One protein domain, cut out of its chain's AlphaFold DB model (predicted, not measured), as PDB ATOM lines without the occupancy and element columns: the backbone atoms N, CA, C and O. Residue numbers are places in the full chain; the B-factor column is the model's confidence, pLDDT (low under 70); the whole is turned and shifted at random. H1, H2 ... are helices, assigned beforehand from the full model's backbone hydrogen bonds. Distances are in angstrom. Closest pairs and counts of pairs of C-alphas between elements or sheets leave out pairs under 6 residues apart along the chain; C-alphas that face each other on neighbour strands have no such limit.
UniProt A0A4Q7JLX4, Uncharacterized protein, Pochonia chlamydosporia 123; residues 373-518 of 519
ATOM      1  N   ARG A 373     165.744 111.326 195.517       86.44
ATOM      2  CA  ARG A 373     166.868 111.862 194.742       86.44
ATOM      3  C   ARG A 373     167.852 110.758 194.372       86.44
ATOM      4  O   ARG A 373     168.278 110.719 193.220       86.44
ATOM      5  N   GLU A 374     168.171 109.853 195.288       90.06
ATOM      6  CA  GLU A 374     169.012 108.676 195.031       90.06
ATOM      7  C   GLU A 374     168.416 107.785 193.936       90.06
ATOM      8  O   GLU A 374     169.112 107.438 192.981       90.06
ATOM      9  N   GLN A 375     167.109 107.510 193.999       90.69
ATOM     10  CA  GLN A 375     166.389 106.802 192.940       90.69
ATOM     11  C   GLN A 375     166.414 107.579 191.618       90.69
ATOM     12  O   GLN A 375     166.600 106.972 190.567       90.69
ATOM     13  N   SER A 376     166.272 108.911 191.638       88.44
ATOM     14  CA  SER A 376     166.354 109.711 190.406       88.44
ATOM     15  C   SER A 376     167.740 109.658 189.750       88.44
ATOM     16  O   SER A 376     167.822 109.530 188.534       88.44
ATOM     17  N   LEU A 377     168.821 109.678 190.540       89.75
ATOM     18  CA  LEU A 377     170.195 109.581 190.040       89.75
ATOM     19  C   LEU A 377     170.474 108.195 189.447       89.75
ATOM     20  O   LEU A 377     170.945 108.104 188.315       89.75
ATOM     21  N   LEU A 378     170.104 107.135 190.175       91.62
ATOM     22  CA  LEU A 378     170.183 105.749 189.709       91.62
ATOM     23  C   LEU A 378     169.432 105.568 188.385       91.62
ATOM     24  O   LEU A 378     169.970 104.988 187.444       91.62
ATOM     25  N   TYR A 379     168.199 106.076 188.295       90.50
ATOM     26  CA  TYR A 379     167.370 105.887 187.107       90.50
ATOM     27  C   TYR A 379     167.785 106.739 185.909       90.50
ATOM     28  O   TYR A 379     167.685 106.237 184.794       90.50
ATOM     29  N   CYS A 380     168.288 107.962 186.096       89.12
ATOM     30  CA  CYS A 380     168.852 108.741 184.990       89.12
ATOM     31  C   CYS A 380     170.059 108.033 184.358       89.12
ATOM     32  O   CYS A 380     170.138 107.937 183.134       89.12
ATOM     33  N   GLU A 381     170.954 107.491 185.186       90.94
ATOM     34  CA  GLU A 381     172.141 106.773 184.717       90.94
ATOM     35  C   GLU A 381     171.771 105.458 184.014       90.94
ATOM     36  O   GLU A 381     172.233 105.156 182.909       90.94
ATOM     37  N   LEU A 382     170.855 104.697 184.619       92.31
ATOM     38  CA  LEU A 382     170.362 103.442 184.066       92.31
ATOM     39  C   LEU A 382     169.596 103.654 182.745       92.31
ATOM     40  O   LEU A 382     169.791 102.880 181.809       92.31
ATOM     41  N   GLU A 383     168.783 104.713 182.628       90.06
ATOM     42  CA  GLU A 383     168.083 105.088 181.386       90.06
ATOM     43  C   GLU A 383     169.068 105.493 180.280       90.06
ATOM     44  O   GLU A 383     168.920 105.046 179.134       90.06
ATOM     45  N   PHE A 384     170.111 106.261 180.618       89.88
ATOM     46  CA  PHE A 384     171.163 106.651 179.679       89.88
ATOM     47  C   PHE A 384     171.929 105.441 179.128       89.88
ATOM     48  O   PHE A 384     172.042 105.297 177.905       89.88
ATOM     49  N   HIS A 385     172.404 104.531 179.984       91.50
ATOM     50  CA  HIS A 385     173.158 103.361 179.525       91.50
ATOM     51  C   HIS A 385     172.284 102.307 178.836       91.50
ATOM     52  O   HIS A 385     172.722 101.739 177.835       91.50
ATOM     53  N   LEU A 386     171.039 102.079 179.279       89.19
ATOM     54  CA  LEU A 386     170.103 101.192 178.574       89.19
ATOM     55  C   LEU A 386     169.796 101.698 177.162       89.19
ATOM     56  O   LEU A 386     169.853 100.925 176.204       89.19
ATOM     57  N   THR A 387     169.512 102.994 177.023       86.06
ATOM     58  CA  THR A 387     169.229 103.612 175.722       86.06
ATOM     59  C   THR A 387     170.470 103.618 174.826       86.06
ATOM     60  O   THR A 387     170.370 103.275 173.649       86.06
ATOM     61  N   SER A 388     171.649 103.923 175.377       86.94
ATOM     62  CA  SER A 388     172.918 103.904 174.635       86.94
ATOM     63  C   SER A 388     173.273 102.501 174.134       86.94
ATOM     64  O   SER A 388     173.547 102.337 172.947       86.94
ATOM     65  N   ALA A 389     173.173 101.476 174.986       87.69
ATOM     66  CA  ALA A 389     173.450 100.090 174.609       87.69
ATOM     67  C   ALA A 389     172.483  99.568 173.534       87.69
ATOM     68  O   ALA A 389     172.911  98.907 172.587       87.69
ATOM     69  N   MET A 390     171.186  99.884 173.650       87.00
ATOM     70  CA  MET A 390     170.197  99.507 172.637       87.00
ATOM     71  C   MET A 390     170.435 100.240 171.311       87.00
ATOM     72  O   MET A 390     170.436  99.591 170.267       87.00
ATOM     73  N   ASN A 391     170.713 101.547 171.330       85.12
ATOM     74  CA  ASN A 391     171.030 102.311 170.118       85.12
ATOM     75  C   ASN A 391     172.319 101.816 169.445       85.12
ATOM     76  O   ASN A 391     172.340 101.647 168.227       85.12
ATOM     77  N   HIS A 392     173.372 101.537 170.219       85.44
ATOM     78  CA  HIS A 392     174.638 101.015 169.703       85.44
ATOM     79  C   HIS A 392     174.469  99.629 169.069       85.44
ATOM     80  O   HIS A 392     174.972  99.410 167.972       85.44
ATOM     81  N   TYR A 393     173.703  98.725 169.691       84.50
ATOM     82  CA  TYR A 393     173.346  97.437 169.086       84.50
ATOM     83  C   TYR A 393     172.572  97.623 167.768       84.50
ATOM     84  O   TYR A 393     172.930  97.029 166.755       84.50
ATOM     85  N   ILE A 394     171.557  98.495 167.752       79.50
ATOM     86  CA  ILE A 394     170.731  98.763 166.564       79.50
ATOM     87  C   ILE A 394     171.564  99.347 165.408       79.50
ATOM     88  O   ILE A 394     171.375  98.931 164.269       79.50
ATOM     89  N   ALA A 395     172.492 100.268 165.687       81.00
ATOM     90  CA  ALA A 395     173.419 100.815 164.692       81.00
ATOM     91  C   ALA A 395     174.440  99.767 164.215       81.00
ATOM     92  O   ALA A 395     174.638  99.592 163.020       81.00
ATOM     93  N   THR A 396     174.997  98.979 165.134       83.12
ATOM     94  CA  THR A 396     175.971  97.920 164.823       83.12
ATOM     95  C   THR A 396     175.382  96.823 163.929       83.12
ATOM     96  O   THR A 396     176.091  96.255 163.101       83.12
ATOM     97  N   GLU A 397     174.090  96.515 164.053       76.62
ATOM     98  CA  GLU A 397     173.393  95.639 163.102       76.62
ATOM     99  C   GLU A 397     172.958  96.385 161.818       76.62
ATOM    100  O   GLU A 397     172.629  95.754 160.818       76.62
ATOM    101  N   PHE A 398     172.972  97.719 161.778       71.75
ATOM    102  CA  PHE A 398     172.648  98.468 160.556       71.75
ATOM    103  C   PHE A 398     173.839  98.446 159.605       71.75
ATOM    104  O   PHE A 398     173.702  98.041 158.451       71.75
ATOM    105  N   ASP A 399     175.020  98.754 160.137       78.69
ATOM    106  CA  ASP A 399     176.277  98.811 159.389       78.69
ATOM    107  C   ASP A 399     176.691  97.433 158.829       78.69
ATOM    108  O   ASP A 399     177.359  97.342 157.802       78.69
ATOM    109  N   LYS A 400     176.223  96.336 159.446       76.19
ATOM    110  CA  LYS A 400     176.377  94.950 158.950       76.19
ATOM    111  C   LYS A 400     175.437  94.580 157.794       76.19
ATOM    112  O   LYS A 400     175.455  93.437 157.345       76.19
ATOM    113  N   GLY A 401     174.535  95.469 157.375       69.00
ATOM    114  CA  GLY A 401     173.452  95.130 156.445       69.00
ATOM    115  C   GLY A 401     172.395  94.187 157.041       69.00
ATOM    116  O   GLY A 401     171.515  93.711 156.327       69.00
ATOM    117  N   HIS A 402     172.421  93.944 158.357       65.75
ATOM    118  CA  HIS A 402     171.443  93.126 159.087       65.75
ATOM    119  C   HIS A 402     170.086  93.849 159.271       65.75
ATOM    120  O   HIS A 402     169.267  93.456 160.101       65.75
ATOM    121  N   LEU A 403     169.814  94.916 158.512       69.75
ATOM    122  CA  LEU A 403     168.621  95.752 158.630       69.75
ATOM    123  C   LEU A 403     168.156  96.264 157.261       69.75
ATOM    124  O   LEU A 403     168.911  96.876 156.517       69.75
ATOM    125  N   VAL A 404     166.875  96.043 156.943       70.25
ATOM    126  CA  VAL A 404     166.277  96.465 155.663       70.25
ATOM    127  C   VAL A 404     165.884  97.950 155.738       70.25
ATOM    128  O   VAL A 404     164.949  98.272 156.489       70.25
ATOM    129  N   PRO A 405     166.519  98.853 154.962       68.19
ATOM    130  CA  PRO A 405     166.349 100.300 155.116       68.19
ATOM    131  C   PRO A 405     164.917 100.776 154.837       68.19
ATOM    132  O   PRO A 405     164.421 101.649 155.545       68.19
ATOM    133  N   ASP A 406     164.197 100.158 153.897       69.75
ATOM    134  CA  ASP A 406     162.812 100.539 153.571       69.75
ATOM    135  C   ASP A 406     161.829 100.269 154.713       69.75
ATOM    136  O   ASP A 406     160.879 101.025 154.935       69.75
ATOM    137  N   ASN A 407     162.050  99.184 155.457       66.94
ATOM    138  CA  ASN A 407     161.221  98.830 156.606       66.94
ATOM    139  C   ASN A 407     161.562  99.714 157.810       66.94
ATOM    140  O   ASN A 407     160.649 100.174 158.495       66.94
ATOM    141  N   LEU A 408     162.847 100.047 157.994       67.81
ATOM    142  CA  LEU A 408     163.283 101.132 158.875       67.81
ATOM    143  C   LEU A 408     162.541 102.430 158.531       67.81
ATOM    144  O   LEU A 408     161.869 102.976 159.403       67.81
ATOM    145  N   LYS A 409     162.580 102.893 157.275       75.00
ATOM    146  CA  LYS A 409     161.952 104.153 156.858       75.00
ATOM    147  C   LYS A 409     160.453 104.169 157.173       75.00
ATOM    148  O   LYS A 409     159.966 105.124 157.771       75.00
ATOM    149  N   LYS A 410     159.729 103.088 156.864       79.38
ATOM    150  CA  LYS A 410     158.298 102.944 157.198       79.38
ATOM    151  C   LYS A 410     158.031 103.070 158.708       79.38
ATOM    152  O   LYS A 410     157.075 103.739 159.094       79.38
ATOM    153  N   ILE A 411     158.874 102.479 159.560       72.00
ATOM    154  CA  ILE A 411     158.739 102.542 161.029       72.00
ATOM    155  C   ILE A 411     159.132 103.929 161.573       72.00
ATOM    156  O   ILE A 411     158.395 104.483 162.390       72.00
ATOM    157  N   SER A 412     160.232 104.513 161.079       73.00
ATOM    158  CA  SER A 412     160.662 105.906 161.308       73.00
ATOM    159  C   SER A 412     159.497 106.871 161.103       73.00
ATOM    160  O   SER A 412     159.133 107.635 161.998       73.00
ATOM    161  N   ASP A 413     158.884 106.789 159.923       79.81
ATOM    162  CA  ASP A 413     157.903 107.759 159.462       79.81
ATOM    163  C   ASP A 413     156.547 107.537 160.162       79.81
ATOM    164  O   ASP A 413     155.819 108.496 160.418       79.81
ATOM    165  N   PHE A 414     156.231 106.298 160.565       79.50
ATOM    166  CA  PHE A 414     155.093 105.999 161.441       79.50
ATOM    167  C   PHE A 414     155.268 106.581 162.853       79.50
ATOM    168  O   PHE A 414     154.339 107.194 163.375       79.50
ATOM    169  N   TRP A 415     156.446 106.443 163.473       76.06
ATOM    170  CA  TRP A 415     156.706 107.023 164.799       76.06
ATOM    171  C   TRP A 415     156.687 108.553 164.771       76.06
ATOM    172  O   TRP A 415     156.098 109.167 165.663       76.06
ATOM    173  N   LEU A 416     157.230 109.165 163.715       80.62
ATOM    174  CA  LEU A 416     157.181 110.613 163.517       80.62
ATOM    175  C   LEU A 416     155.728 111.122 163.409       80.62
ATOM    176  O   LEU A 416     155.365 112.088 164.078       80.62
ATOM    177  N   ARG A 417     154.861 110.418 162.662       81.12
ATOM    178  CA  ARG A 417     153.406 110.699 162.594       81.12
ATOM    179  C   ARG A 417     152.683 110.534 163.936       81.12
ATOM    180  O   ARG A 417     151.644 111.147 164.140       81.12
ATOM    181  N   GLN A 418     153.218 109.719 164.843       79.00
ATOM    182  CA  GLN A 418     152.708 109.530 166.208       79.00
ATOM    183  C   GLN A 418     153.267 110.564 167.209       79.00
ATOM    184  O   GLN A 418     153.086 110.398 168.416       79.00
ATOM    185  N   GLY A 419     153.977 111.601 166.741       74.94
ATOM    186  CA  GLY A 419     154.599 112.622 167.592       74.94
ATOM    187  C   GLY A 419     155.769 112.098 168.433       74.94
ATOM    188  O   GLY A 419     156.077 112.667 169.480       74.94
ATOM    189  N   ARG A 420     156.394 110.987 168.024       75.00
ATOM    190  CA  ARG A 420     157.474 110.318 168.766       75.00
ATOM    191  C   ARG A 420     158.840 110.586 168.127       75.00
ATOM    192  O   ARG A 420     158.901 110.861 166.928       75.00
ATOM    193  N   PRO A 421     159.944 110.444 168.889       66.12
ATOM    194  CA  PRO A 421     161.289 110.442 168.326       66.12
ATOM    195  C   PRO A 421     161.416 109.442 167.171       66.12
ATOM    196  O   PRO A 421     160.855 108.344 167.213       66.12
ATOM    197  N   ARG A 422     162.157 109.839 166.135       53.84
ATOM    198  CA  ARG A 422     162.335 109.059 164.909       53.84
ATOM    199  C   ARG A 422     163.098 107.764 165.207       53.84
ATOM    200  O   ARG A 422     164.245 107.812 165.640       53.84
ATOM    201  N   VAL A 423     162.473 106.612 164.962       54.69
ATOM    202  CA  VAL A 423     163.112 105.299 165.159       54.69
ATOM    203  C   VAL A 423     164.156 105.057 164.078       54.69
ATOM    204  O   VAL A 423     163.838 105.103 162.892       54.69
ATOM    205  N   ILE A 424     165.388 104.778 164.504       57.34
ATOM    206  CA  ILE A 424     166.552 104.666 163.616       57.34
ATOM    207  C   ILE A 424     166.684 103.250 163.015       57.34
ATOM    208  O   ILE A 424     167.333 103.097 161.991       57.34
ATOM    209  N   SER A 425     166.018 102.223 163.572       49.34
ATOM    210  CA  SER A 425     165.782 100.910 162.928       49.34
ATOM    211  C   SER A 425     164.947  99.959 163.815       49.34
ATOM    212  O   SER A 425     164.948 100.142 165.027       49.34
ATOM    213  N   PHE A 426     164.294  98.934 163.220       51.56
ATOM    214  CA  PHE A 426     164.126  97.595 163.835       51.56
ATOM    215  C   PHE A 426     163.938  96.447 162.809       51.56
ATOM    216  O   PHE A 426     162.951  96.412 162.071       51.56
ATOM    217  N   ARG A 427     164.830  95.443 162.842       51.53
ATOM    218  CA  ARG A 427     164.678  94.035 162.385       51.53
ATOM    219  C   ARG A 427     165.836  93.211 163.003       51.53
ATOM    220  O   ARG A 427     166.708  93.806 163.624       51.53
ATOM    221  N   PHE A 428     165.847  91.878 162.895       51.66
ATOM    222  CA  PHE A 428     166.872  91.032 163.544       51.66
ATOM    223  C   PHE A 428     167.465  90.009 162.578       51.66
ATOM    224  O   PHE A 428     166.725  89.213 162.001       51.66
ATOM    225  N   TYR A 429     168.791  90.032 162.436       50.12
ATOM    226  CA  TYR A 429     169.589  89.081 161.659       50.12
ATOM    227  C   TYR A 429     170.848  88.684 162.478       50.12
ATOM    228  O   TYR A 429     170.990  89.098 163.632       50.12
ATOM    229  N   GLY A 430     171.728  87.827 161.952       58.62
ATOM    230  CA  GLY A 430     172.928  87.346 162.666       58.62
ATOM    231  C   GLY A 430     172.683  86.112 163.553       58.62
ATOM    232  O   GLY A 430     171.709  85.390 163.368       58.62
ATOM    233  N   ARG A 431     173.558  85.814 164.534       57.00
ATOM    234  CA  ARG A 431     173.565  84.487 165.211       57.00
ATOM    235  C   ARG A 431     172.271  84.128 165.975       57.00
ATOM    236  O   ARG A 431     172.031  82.950 166.199       57.00
ATOM    237  N   ARG A 432     171.435  85.108 166.350       58.69
ATOM    238  CA  ARG A 432     170.115  84.880 166.984       58.69
ATOM    239  C   ARG A 432     168.950  84.776 165.981       58.69
ATOM    240  O   ARG A 432     167.819  84.518 166.382       58.69
ATOM    241  N   GLN A 433     169.200  84.987 164.687       61.50
ATOM    242  CA  GLN A 433     168.180  85.058 163.629       61.50
ATOM    243  C   GLN A 433     167.437  83.738 163.408       61.50
ATOM    244  O   GLN A 433     166.236  83.737 163.148       61.50
ATOM    245  N   SER A 434     168.157  82.621 163.513       59.81
ATOM    246  CA  SER A 434     167.634  81.262 163.330       59.81
ATOM    247  C   SER A 434     166.591  80.866 164.378       59.81
ATOM    248  O   SER A 434     165.836  79.924 164.156       59.81
ATOM    249  N   SER A 435     166.515  81.592 165.499       73.81
ATOM    250  CA  SER A 435     165.574  81.339 166.585       73.81
ATOM    251  C   SER A 435     164.580  82.498 166.742       73.81
ATOM    252  O   SER A 435     164.839  83.475 167.453       73.81
ATOM    253  N   PRO A 436     163.361  82.379 166.174       73.88
ATOM    254  CA  PRO A 436     162.260  83.291 166.476       73.88
ATOM    255  C   PRO A 436     161.931  83.368 167.975       73.88
ATOM    256  O   PRO A 436     161.347  84.354 168.422       73.88
ATOM    257  N   ALA A 437     162.297  82.352 168.767       77.56
ATOM    258  CA  ALA A 437     162.181  82.383 170.223       77.56
ATOM    259  C   ALA A 437     163.195  83.346 170.866       77.56
ATOM    260  O   ALA A 437     162.798  84.139 171.719       77.56
ATOM    261  N   GLU A 438     164.458  83.356 170.425       76.88
ATOM    262  CA  GLU A 438     165.465  84.312 170.914       76.88
ATOM    263  C   GLU A 438     165.140  85.752 170.520       76.88
ATOM    264  O   GLU A 438     165.212  86.640 171.369       76.88
ATOM    265  N   ILE A 439     164.712  85.991 169.274       75.94
ATOM    266  CA  ILE A 439     164.273  87.326 168.826       75.94
ATOM    267  C   ILE A 439     163.122  87.830 169.707       75.94
ATOM    268  O   ILE A 439     163.156  88.964 170.193       75.94
ATOM    269  N   ARG A 440     162.112  86.984 169.961       79.12
ATOM    270  CA  ARG A 440     160.993  87.321 170.856       79.12
ATOM    271  C   ARG A 440     161.460  87.543 172.298       79.12
ATOM    272  O   ARG A 440     160.965  88.466 172.934       79.12
ATOM    273  N   GLY A 441     162.417  86.759 172.798       82.19
ATOM    274  CA  GLY A 441     163.010  86.929 174.129       82.19
ATOM    275  C   GLY A 441     163.742  88.264 174.291       82.19
ATOM    276  O   GLY A 441     163.472  89.001 175.241       82.19
ATOM    277  N   LEU A 442     164.596  88.623 173.327       83.56
ATOM    278  CA  LEU A 442     165.328  89.891 173.306       83.56
ATOM    279  C   LEU A 442     164.370  91.089 173.222       83.56
ATOM    280  O   LEU A 442     164.426  91.973 174.077       83.56
ATOM    281  N   LEU A 443     163.428  91.077 172.271       84.94
ATOM    282  CA  LEU A 443     162.385  92.105 172.157       84.94
ATOM    283  C   LEU A 443     161.551  92.234 173.435       84.94
ATOM    284  O   LEU A 443     161.253  93.345 173.875       84.94
ATOM    285  N   ARG A 444     161.182  91.111 174.061       86.19
ATOM    286  CA  ARG A 444     160.419  91.115 175.310       86.19
ATOM    287  C   ARG A 444     161.240  91.699 176.460       86.19
ATOM    288  O   ARG A 444     160.681  92.464 177.240       86.19
ATOM    289  N   SER A 445     162.540  91.413 176.541       85.00
ATOM    290  CA  SER A 445     163.437  91.992 177.551       85.00
ATOM    291  C   SER A 445     163.641  93.501 177.362       85.00
ATOM    292  O   SER A 445     163.488  94.258 178.323       85.00
ATOM    293  N   MET A 446     163.869  93.962 176.124       87.44
ATOM    294  CA  MET A 446     163.871  95.394 175.781       87.44
ATOM    295  C   MET A 446     162.561  96.063 176.230       87.44
ATOM    296  O   MET A 446     162.576  97.089 176.906       87.44
ATOM    297  N   GLN A 447     161.413  95.449 175.918       87.56
ATOM    298  CA  GLN A 447     160.089  95.969 176.265       87.56
ATOM    299  C   GLN A 447     159.817  95.977 177.781       87.56
ATOM    300  O   GLN A 447     159.151  96.890 178.268       87.56
ATOM    301  N   VAL A 448     160.295  94.980 178.537       87.06
ATOM    302  CA  VAL A 448     160.177  94.943 180.008       87.06
ATOM    303  C   VAL A 448     161.005  96.063 180.633       87.06
ATOM    304  O   VAL A 448     160.448  96.854 181.392       87.06
ATOM    305  N   ASN A 449     162.281  96.192 180.257       85.31
ATOM    306  CA  ASN A 449     163.158  97.246 180.766       85.31
ATOM    307  C   ASN A 449     162.628  98.647 180.403       85.31
ATOM    308  O   ASN A 449     162.474  99.495 181.280       85.31
ATOM    309  N   ALA A 450     162.217  98.871 179.150       84.12
ATOM    310  CA  ALA A 450     161.596 100.130 178.728       84.12
ATOM    311  C   ALA A 450     160.269 100.426 179.456       84.12
ATOM    312  O   ALA A 450     159.975 101.584 179.762       84.12
ATOM    313  N   ARG A 451     159.460  99.404 179.779       83.75
ATOM    314  CA  ARG A 451     158.239  99.580 180.584       83.75
ATOM    315  C   ARG A 451     158.556  99.938 182.037       83.75
ATOM    316  O   ARG A 451     157.804 100.731 182.596       83.75
ATOM    317  N   ALA A 452     159.622  99.390 182.620       80.00
ATOM    318  CA  ALA A 452     160.070  99.735 183.968       80.00
ATOM    319  C   ALA A 452     160.566 101.191 184.033       80.00
ATOM    320  O   ALA A 452     160.031 101.978 184.810       80.00
ATOM    321  N   MET A 453     161.469 101.594 183.129       73.44
ATOM    322  CA  MET A 453     161.972 102.979 183.031       73.44
ATOM    323  C   MET A 453     160.862 104.023 182.821       73.44
ATOM    324  O   MET A 453     160.965 105.152 183.292       73.44
ATOM    325  N   ARG A 454     159.751 103.653 182.165       74.69
ATOM    326  CA  ARG A 454     158.598 104.550 181.972       74.69
ATOM    327  C   ARG A 454     157.908 104.962 183.286       74.69
ATOM    328  O   ARG A 454     157.107 105.896 183.271       74.69
ATOM    329  N   ILE A 455     158.150 104.267 184.401       63.19
ATOM    330  CA  ILE A 455     157.469 104.490 185.685       63.19
ATOM    331  C   ILE A 455     158.353 105.352 186.598       63.19
ATOM    332  O   ILE A 455     159.061 104.854 187.468       63.19
ATOM    333  N   ARG A 456     158.272 106.679 186.428       65.81
ATOM    334  CA  ARG A 456     159.043 107.682 187.198       65.81
ATOM    335  C   ARG A 456     158.536 107.916 188.633       65.81
ATOM    336  O   ARG A 456     158.588 109.033 189.140       65.81
ATOM    337  N   THR A 457     158.010 106.888 189.292       66.75
ATOM    338  CA  THR A 457     157.680 106.952 190.722       66.75
ATOM    339  C   THR A 457     158.940 106.632 191.518       66.75
ATOM    340  O   THR A 457     159.223 105.464 191.770       66.75
ATOM    341  N   PHE A 458     159.694 107.668 191.898       73.81
ATOM    342  CA  PHE A 458     160.941 107.598 192.683       73.81
ATOM    343  C   PHE A 458     160.706 107.230 194.168       73.81
ATOM    344  O   PHE A 458     161.206 107.882 195.085       73.81
ATOM    345  N   CYS A 459     159.879 106.206 194.371       77.56
ATOM    346  CA  CYS A 459     159.535 105.552 195.629       77.56
ATOM    347  C   CYS A 459     159.438 104.028 195.394       77.56
ATOM    348  O   CYS A 459     158.606 103.359 196.005       77.56
ATOM    349  N   GLN A 460     160.208 103.484 194.442       85.25
ATOM    350  CA  GLN A 460     160.275 102.040 194.223       85.25
ATOM    351  C   GLN A 460     160.937 101.372 195.432       85.25
ATOM    352  O   GLN A 460     161.854 101.956 196.016       85.25
ATOM    353  N   PRO A 461     160.519 100.152 195.800       90.44
ATOM    354  CA  PRO A 461     161.183  99.397 196.846       90.44
ATOM    355  C   PRO A 461     162.485  98.776 196.358       90.44
ATOM    356  O   PRO A 461     162.643  98.465 195.172       90.44
ATOM    357  N   ASP A 462     163.391  98.525 197.298       90.69
ATOM    358  CA  ASP A 462     164.740  98.023 197.018       90.69
ATOM    359  C   ASP A 462     164.695  96.724 196.196       90.69
ATOM    360  O   ASP A 462     165.458  96.549 195.249       90.69
ATOM    361  N   ALA A 463     163.727  95.846 196.479       90.25
ATOM    362  CA  ALA A 463     163.477  94.612 195.735       90.25
ATOM    363  C   ALA A 463     163.173  94.833 194.235       90.25
ATOM    364  O   ALA A 463     163.640  94.066 193.389       90.25
ATOM    365  N   VAL A 464     162.422  95.884 193.883       90.31
ATOM    366  CA  VAL A 464     162.089  96.223 192.485       90.31
ATOM    367  C   VAL A 464     163.289  96.857 191.785       90.31
ATOM    368  O   VAL A 464     163.584  96.489 190.647       90.31
ATOM    369  N   ILE A 465     164.019  97.744 192.468       90.56
ATOM    370  CA  ILE A 465     165.238  98.369 191.933       90.56
ATOM    371  C   ILE A 465     166.309  97.293 191.675       90.56
ATOM    372  O   ILE A 465     166.836  97.201 190.566       90.56
ATOM    373  N   ALA A 466     166.556  96.409 192.649       92.06
ATOM    374  CA  ALA A 466     167.475  95.279 192.525       92.06
ATOM    375  C   ALA A 466     167.105  94.371 191.344       92.06
ATOM    376  O   ALA A 466     167.965  94.024 190.529       92.06
ATOM    377  N   LYS A 467     165.817  94.019 191.210       91.31
ATOM    378  CA  LYS A 467     165.330  93.229 190.075       91.31
ATOM    379  C   LYS A 467     165.587  93.945 188.746       91.31
ATOM    380  O   LYS A 467     166.050  93.304 187.809       91.31
ATOM    381  N   GLN A 468     165.332  95.249 188.658       91.38
ATOM    382  CA  GLN A 468     165.530  96.011 187.424       91.38
ATOM    383  C   GLN A 468     167.011  96.100 187.020       91.38
ATOM    384  O   GLN A 468     167.316  95.987 185.833       91.38
ATOM    385  N   VAL A 469     167.941  96.222 187.974       92.81
ATOM    386  CA  VAL A 469     169.392  96.149 187.699       92.81
ATOM    387  C   VAL A 469     169.780  94.761 187.161       92.81
ATOM    388  O   VAL A 469     170.518  94.665 186.181       92.81
ATOM    389  N   ILE A 470     169.225  93.678 187.717       92.56
ATOM    390  CA  ILE A 470     169.461  92.300 187.240       92.56
ATOM    391  C   ILE A 470     168.848  92.064 185.844       92.56
ATOM    392  O   ILE A 470     169.504  91.489 184.971       92.56
ATOM    393  N   ASP A 471     167.621  92.535 185.598       90.81
ATOM    394  CA  ASP A 471     166.959  92.477 184.285       90.81
ATOM    395  C   ASP A 471     167.750  93.274 183.224       90.81
ATOM    396  O   ASP A 471     167.838  92.853 182.065       90.81
ATOM    397  N   SER A 472     168.372  94.390 183.624       92.75
ATOM    398  CA  SER A 472     169.245  95.215 182.776       92.75
ATOM    399  C   SER A 472     170.556  94.497 182.448       92.75
ATOM    400  O   SER A 472     170.967  94.473 181.289       92.75
ATOM    401  N   GLN A 473     171.172  93.829 183.429       91.81
ATOM    402  CA  GLN A 473     172.394  93.039 183.232       91.81
ATOM    403  C   GLN A 473     172.157  91.862 182.277       91.81
ATOM    404  O   GLN A 473     172.981  91.575 181.406       91.81
ATOM    405  N   SER A 474     171.000  91.207 182.401       87.56
ATOM    406  CA  SER A 474     170.552  90.174 181.463       87.56
ATOM    407  C   SER A 474     170.397  90.731 180.042       87.56
ATOM    408  O   SER A 474     170.874  90.125 179.079       87.56
ATOM    409  N   LEU A 475     169.801  91.922 179.891       86.69
ATOM    410  CA  LEU A 475     169.669  92.587 178.594       86.69
ATOM    411  C   LEU A 475     171.030  92.969 177.988       86.69
ATOM    412  O   LEU A 475     171.262  92.674 176.818       86.69
ATOM    413  N   PHE A 476     171.956  93.538 178.764       87.06
ATOM    414  CA  PHE A 476     173.312  93.868 178.296       87.06
ATOM    415  C   PHE A 476     174.072  92.632 177.806       87.06
ATOM    416  O   PHE A 476     174.698  92.671 176.745       87.06
ATOM    417  N   ASN A 477     173.929  91.505 178.503       84.25
ATOM    418  CA  ASN A 477     174.515  90.233 178.085       84.25
ATOM    419  C   ASN A 477     173.851  89.667 176.816       84.25
ATOM    420  O   ASN A 477     174.524  89.046 175.997       84.25
ATOM    421  N   MET A 478     172.550  89.896 176.598       82.00
ATOM    422  CA  MET A 478     171.881  89.474 175.359       82.00
ATOM    423  C   MET A 478     172.252  90.330 174.139       82.00
ATOM    424  O   MET A 478     172.355  89.773 173.040       82.00
ATOM    425  N   LEU A 479     172.463  91.637 174.344       84.44
ATOM    426  CA  LEU A 479     172.909  92.613 173.338       84.44
ATOM    427  C   LEU A 479     174.397  92.472 172.969       84.44
ATOM    428  O   LEU A 479     174.807  92.983 171.932       84.44
ATOM    429  N   ASN A 480     175.199  91.805 173.811       83.06
ATOM    430  CA  ASN A 480     176.665  91.916 173.833       83.06
ATOM    431  C   ASN A 480     177.119  93.382 173.997       83.06
ATOM    432  O   ASN A 480     177.957  93.871 173.242       83.06
ATOM    433  N   ALA A 481     176.524  94.099 174.956       84.81
ATOM    434  CA  ALA A 481     176.833  95.506 175.203       84.81
ATOM    435  C   ALA A 481     178.336  95.708 175.506       84.81
ATOM    436  O   ALA A 481     178.913  94.899 176.243       84.81
ATOM    437  N   PRO A 482     178.969  96.773 174.970       85.88
ATOM    438  CA  PRO A 482     180.404  97.007 175.116       85.88
ATOM    439  C   PRO A 482     180.806  97.219 176.579       85.88
ATOM    440  O   PRO A 482     180.010  97.689 177.397       85.88
ATOM    441  N   THR A 483     182.068  96.916 176.896       89.06
ATOM    442  CA  THR A 483     182.621  96.916 178.262       89.06
ATOM    443  C   THR A 483     182.331  98.208 179.030       89.06
ATOM    444  O   THR A 483     181.989  98.145 180.203       89.06
ATOM    445  N   THR A 484     182.356  99.368 178.367       90.12
ATOM    446  CA  THR A 484     182.012 100.676 178.954       90.12
ATOM    447  C   THR A 484     180.620 100.699 179.595       90.12
ATOM    448  O   THR A 484     180.443 101.238 180.681       90.12
ATOM    449  N   HIS A 485     179.617 100.088 178.956       90.38
ATOM    450  CA  HIS A 485     178.260 100.013 179.507       90.38
ATOM    451  C   HIS A 485     178.139  98.933 180.590       90.38
ATOM    452  O   HIS A 485     177.413  99.123 181.560       90.38
ATOM    453  N   GLN A 486     178.878  97.827 180.460       89.56
ATOM    454  CA  GLN A 486     178.941  96.780 181.486       89.56
ATOM    455  C   GLN A 486     179.547  97.311 182.800       89.56
ATOM    456  O   GLN A 486     179.014  97.044 183.874       89.56
ATOM    457  N   LEU A 487     180.614  98.115 182.712       91.25
ATOM    458  CA  LEU A 487     181.240  98.787 183.856       91.25
ATOM    459  C   LEU A 487     180.289  99.801 184.504       91.25
ATOM    460  O   LEU A 487     180.045  99.708 185.703       91.25
ATOM    461  N   ALA A 488     179.660 100.681 183.721       91.75
ATOM    462  CA  ALA A 488     178.693 101.644 184.254       91.75
ATOM    463  C   ALA A 488     177.485 100.969 184.942       91.75
ATOM    464  O   ALA A 488     176.985 101.456 185.954       91.75
ATOM    465  N   LEU A 489     177.031  99.804 184.460       93.25
ATOM    466  CA  LEU A 489     175.986  99.035 185.149       93.25
ATOM    467  C   LEU A 489     176.476  98.414 186.470       93.25
ATOM    468  O   LEU A 489     175.703  98.333 187.429       93.25
ATOM    469  N   ALA A 490     177.750  98.027 186.555       92.38
ATOM    470  CA  ALA A 490     178.364  97.617 187.815       92.38
ATOM    471  C   ALA A 490     178.480  98.797 188.802       92.38
ATOM    472  O   ALA A 490     178.162  98.622 189.979       92.38
ATOM    473  N   GLU A 491     178.827 100.001 188.331       92.06
ATOM    474  CA  GLU A 491     178.838 101.240 189.129       92.06
ATOM    475  C   GLU A 491     177.436 101.590 189.661       92.06
ATOM    476  O   GLU A 491     177.274 101.829 190.860       92.06
ATOM    477  N   ILE A 492     176.396 101.512 188.819       93.25
ATOM    478  CA  ILE A 492     174.981 101.650 189.222       93.25
ATOM    479  C   ILE A 492     174.617 100.621 190.310       93.25
ATOM    480  O   ILE A 492     173.997 100.963 191.324       93.25
ATOM    481  N   GLY A 493     175.021  99.359 190.135       92.19
ATOM    482  CA  GLY A 493     174.800  98.291 191.116       92.19
ATOM    483  C   GLY A 493     175.566  98.488 192.432       92.19
ATOM    484  O   GLY A 493     175.071  98.114 193.498       92.19
ATOM    485  N   GLN A 494     176.750  99.102 192.383       91.06
ATOM    486  CA  GLN A 494     177.549  99.447 193.558       91.06
ATOM    487  C   GLN A 494     176.957 100.647 194.309       91.06
ATOM    488  O   GLN A 494     176.827 100.582 195.530       91.06
ATOM    489  N   PHE A 495     176.525 101.695 193.599       91.56
ATOM    490  CA  PHE A 495     175.794 102.839 194.158       91.56
ATOM    491  C   PHE A 495     174.557 102.379 194.943       91.56
ATOM    492  O   PHE A 495     174.404 102.708 196.120       91.56
ATOM    493  N   PHE A 496     173.729 101.533 194.321       93.38
ATOM    494  CA  PHE A 496     172.556 100.924 194.948       93.38
ATOM    495  C   PHE A 496     172.909 100.139 196.225       93.38
ATOM    496  O   PHE A 496     172.268 100.317 197.264       93.38
ATOM    497  N   ARG A 497     173.968  99.316 196.182       89.12
ATOM    498  CA  ARG A 497     174.428  98.535 197.341       89.12
ATOM    499  C   ARG A 497     174.880  99.423 198.503       89.12
ATOM    500  O   ARG A 497     174.453  99.188 199.630       89.12
ATOM    501  N   MET A 498     175.708 100.437 198.238       88.50
ATOM    502  CA  MET A 498     176.257 101.313 199.282       88.50
ATOM    503  C   MET A 498     175.158 102.050 200.061       88.50
ATOM    504  O   MET A 498     175.311 102.297 201.255       88.50
ATOM    505  N   ILE A 499     174.030 102.367 199.418       88.75
ATOM    506  CA  ILE A 499     172.891 103.018 200.077       88.75
ATOM    507  C   ILE A 499     172.122 102.041 200.980       88.75
ATOM    508  O   ILE A 499     171.798 102.394 202.114       88.75
ATOM    509  N   ILE A 500     171.902 100.798 200.540       88.75
ATOM    510  CA  ILE A 500     171.311  99.748 201.390       88.75
ATOM    511  C   ILE A 500     172.207  99.459 202.601       88.75
ATOM    512  O   ILE A 500     171.718  99.353 203.725       88.75
ATOM    513  N   GLU A 501     173.524  99.377 202.404       88.62
ATOM    514  CA  GLU A 501     174.487  99.181 203.493       88.62
ATOM    515  C   GLU A 501     174.496 100.383 204.465       88.62
ATOM    516  O   GLU A 501     174.536 100.182 205.682       88.62
ATOM    517  N   ARG A 502     174.334 101.618 203.959       87.81
ATOM    518  CA  ARG A 502     174.174 102.845 204.765       87.81
ATOM    519  C   ARG A 502     172.896 102.841 205.609       87.81
ATOM    520  O   ARG A 502     172.970 103.148 206.800       87.81
ATOM    521  N   GLU A 503     171.731 102.527 205.037       86.69
ATOM    522  CA  GLU A 503     170.481 102.488 205.818       86.69
ATOM    523  C   GLU A 503     170.478 101.337 206.824       86.69
ATOM    524  O   GLU A 503     170.112 101.546 207.982       86.69
ATOM    525  N   ARG A 504     170.985 100.159 206.444       84.81
ATOM    526  CA  ARG A 504     171.149  99.032 207.367       84.81
ATOM    527  C   ARG A 504     171.994  99.413 208.587       84.81
ATOM    528  O   ARG A 504     171.567  99.174 209.713       84.81
ATOM    529  N   ALA A 505     173.147 100.054 208.383       85.19
ATOM    530  CA  ALA A 505     174.002 100.500 209.484       85.19
ATOM    531  C   ALA A 505     173.293 101.512 210.410       85.19
ATOM    532  O   ALA A 505     173.437 101.444 211.630       85.19
ATOM    533  N   LYS A 506     172.467 102.418 209.863       84.44
ATOM    534  CA  LYS A 506     171.635 103.326 210.677       84.44
ATOM    535  C   LYS A 506     170.585 102.580 211.504       84.44
ATOM    536  O   LYS A 506     170.295 103.020 212.612       84.44
ATOM    537  N   HIS A 507     170.003 101.498 210.987       80.12
ATOM    538  CA  HIS A 507     169.062 100.668 211.745       80.12
ATOM    539  C   HIS A 507     169.763  99.942 212.904       80.12
ATOM    540  O   HIS A 507     169.319 100.077 214.041       80.12
ATOM    541  N   GLU A 508     170.914  99.312 212.656       81.75
ATOM    542  CA  GLU A 508     171.712  98.635 213.695       81.75
ATOM    543  C   GLU A 508     172.150  99.621 214.821       81.75
ATOM    544  O   GLU A 508     172.126  99.284 216.009       81.75
ATOM    545  N   VAL A 509     172.436 100.892 214.490       80.50
ATOM    546  CA  VAL A 509     172.692 101.967 215.481       80.50
ATOM    547  C   VAL A 509     171.416 102.447 216.200       80.50
ATOM    548  O   VAL A 509     171.450 102.716 217.402       80.50
ATOM    549  N   LYS A 510     170.270 102.542 215.510       77.38
ATOM    550  CA  LYS A 510     168.967 102.887 216.121       77.38
ATOM    551  C   LYS A 510     168.455 101.804 217.084       77.38
ATOM    552  O   LYS A 510     167.705 102.124 217.999       77.38
ATOM    553  N   GLU A 511     168.831 100.544 216.887       75.88
ATOM    554  CA  GLU A 511     168.469  99.433 217.778       75.88
ATOM    555  C   GLU A 511     169.346  99.414 219.035       75.88
ATOM    556  O   GLU A 511     168.824  99.439 220.149       75.88
ATOM    557  N   THR A 512     170.669  99.486 218.874       76.94
ATOM    558  CA  THR A 512     171.620  99.521 220.004       76.94
ATOM    559  C   THR A 512     171.418 100.728 220.930       76.94
ATOM    560  O   THR A 512     171.456 100.584 222.153       76.94
ATOM    561  N   THR A 513     171.116 101.907 220.374       76.12
ATOM    562  CA  THR A 513     170.775 103.102 221.175       76.12
ATOM    563  C   THR A 513     169.415 103.006 221.872       76.12
ATOM    564  O   THR A 513     169.256 103.585 222.943       76.12
ATOM    565  N   LYS A 514     168.447 102.245 221.340       73.75
ATOM    566  CA  LYS A 514     167.202 101.941 222.068       73.75
ATOM    567  C   LYS A 514     167.460 101.019 223.256       73.75
ATOM    568  O   LYS A 514     166.995 101.329 224.344       73.75
ATOM    569  N   SER A 515     168.229  99.941 223.072       74.19
ATOM    570  CA  SER A 515     168.524  99.001 224.164       74.19
ATOM    571  C   SER A 515     169.366  99.617 225.286       74.19
ATOM    572  O   SER A 515     169.204  99.233 226.437       74.19
ATOM    573  N   MET A 516     170.224 100.602 224.984       70.69
ATOM    574  CA  MET A 516     170.943 101.367 226.016       70.69
ATOM    575  C   MET A 516     170.052 102.325 226.817       70.69
ATOM    576  O   MET A 516     170.408 102.654 227.938       70.69
ATOM    577  N   ASN A 517     168.917 102.768 226.268       67.44
ATOM    578  CA  ASN A 517     167.977 103.679 226.938       67.44
ATOM    579  C   ASN A 517     166.820 102.931 227.641       67.44
ATOM    580  O   ASN A 517     165.810 103.541 227.992       67.44
ATOM    581  N   GLN A 518     166.934 101.606 227.784       61.44
ATOM    582  CA  GLN A 518     165.996 100.724 228.497       61.44
ATOM    583  C   GLN A 518     166.664 100.005 229.688       61.44
ATOM    584  O   GLN A 518     166.079  99.084 230.258       61.44
TER     585      GLN A 518
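This is residues 373 to 518 of the 519 residues of an uncharacterized protein of Pochonia chlamydosporia 123 (UniProt A0A4Q7JLX4). A loose up-and-down bundle of four helices, H1, H3, H4 and H5, makes the body, with H4 in the middle, and the far part of the long helix H5, residues 501 to 516, runs on beyond it as a bare arm. H2 is set off from the bundle near the end where H1 finishes, on a long loop that leads back to H3. The printed part has 146 residues, with five named helices in the order H1 H2 H3 H4 H5 and no named strand, and its class is all helix. The whole is loose, with a radius of gyration of the C-alphas of 19.9 A, and it spans 75 by 34 by 26 A, the arm of H5 adding to the length.

H1, residues 373 to 399, touches the hub H4, residues 462 to 479, with residues 386 to 393 alone. Their closest C-alphas, of Tyr 393 and Leu 479, are 6.4 A apart, and the helices run the same way at a shallow tilt of 14 degrees. H1 also touches H5, residues 483 to 516, through residues 378 to 389 and 485 to 496 alone. The closest C-alphas there, of His 385 and His 485, are 6.1 A apart, and the tilt is a shallow 18 degrees, opposite ways. H2, residues 405 to 417, touches no helix. H3, residues 436 to 453, forms a helical hairpin with H4, opposite ways at a steep tilt of 39 degrees, and the closest C-alphas, of Ser 445 and Leu 475, are 6.3 A apart. H1 and H3 are close but not clearly touching, with the C-alphas of Glu 383 and Met 453 at 6.7 A. H4 and H5 form a second helical hairpin, at a shallow tilt of 16 degrees, with the closest C-alphas, of Val 469 and Gly 493, 6.7 A apart. H3 and H5 are apart. In H1, H2, H3, H4 and H5 every O i to N i+4 pair is within hydrogen-bond range.

H1 begins at C-alpha 373, (166.868, 111.862, 194.742), and is 38.8 A long from first to last C-alpha. H2 is 18.2 A long, H3 25.7 A and H4 25.6 A. H4 begins at C-alpha 462, (164.740, 98.023, 197.018). H5, the longest helix with 34 residues and 49.4 A, ends at C-alpha 516, (170.943, 101.367, 226.016).

The two C-alphas farthest apart, of Asp 406 and Gln 518, are 75.0 A apart. Residues 501 to 518, of which 501 to 516 belong to H5, stand free; the body without them spans 48 by 34 by 25 A. The printed part has no cut. The link from H2 to H3, residues 418 to 435, is long. Mean pLDDT of the printed part is 80.3, and 26 residues are under 70, among them residues 421 to 434.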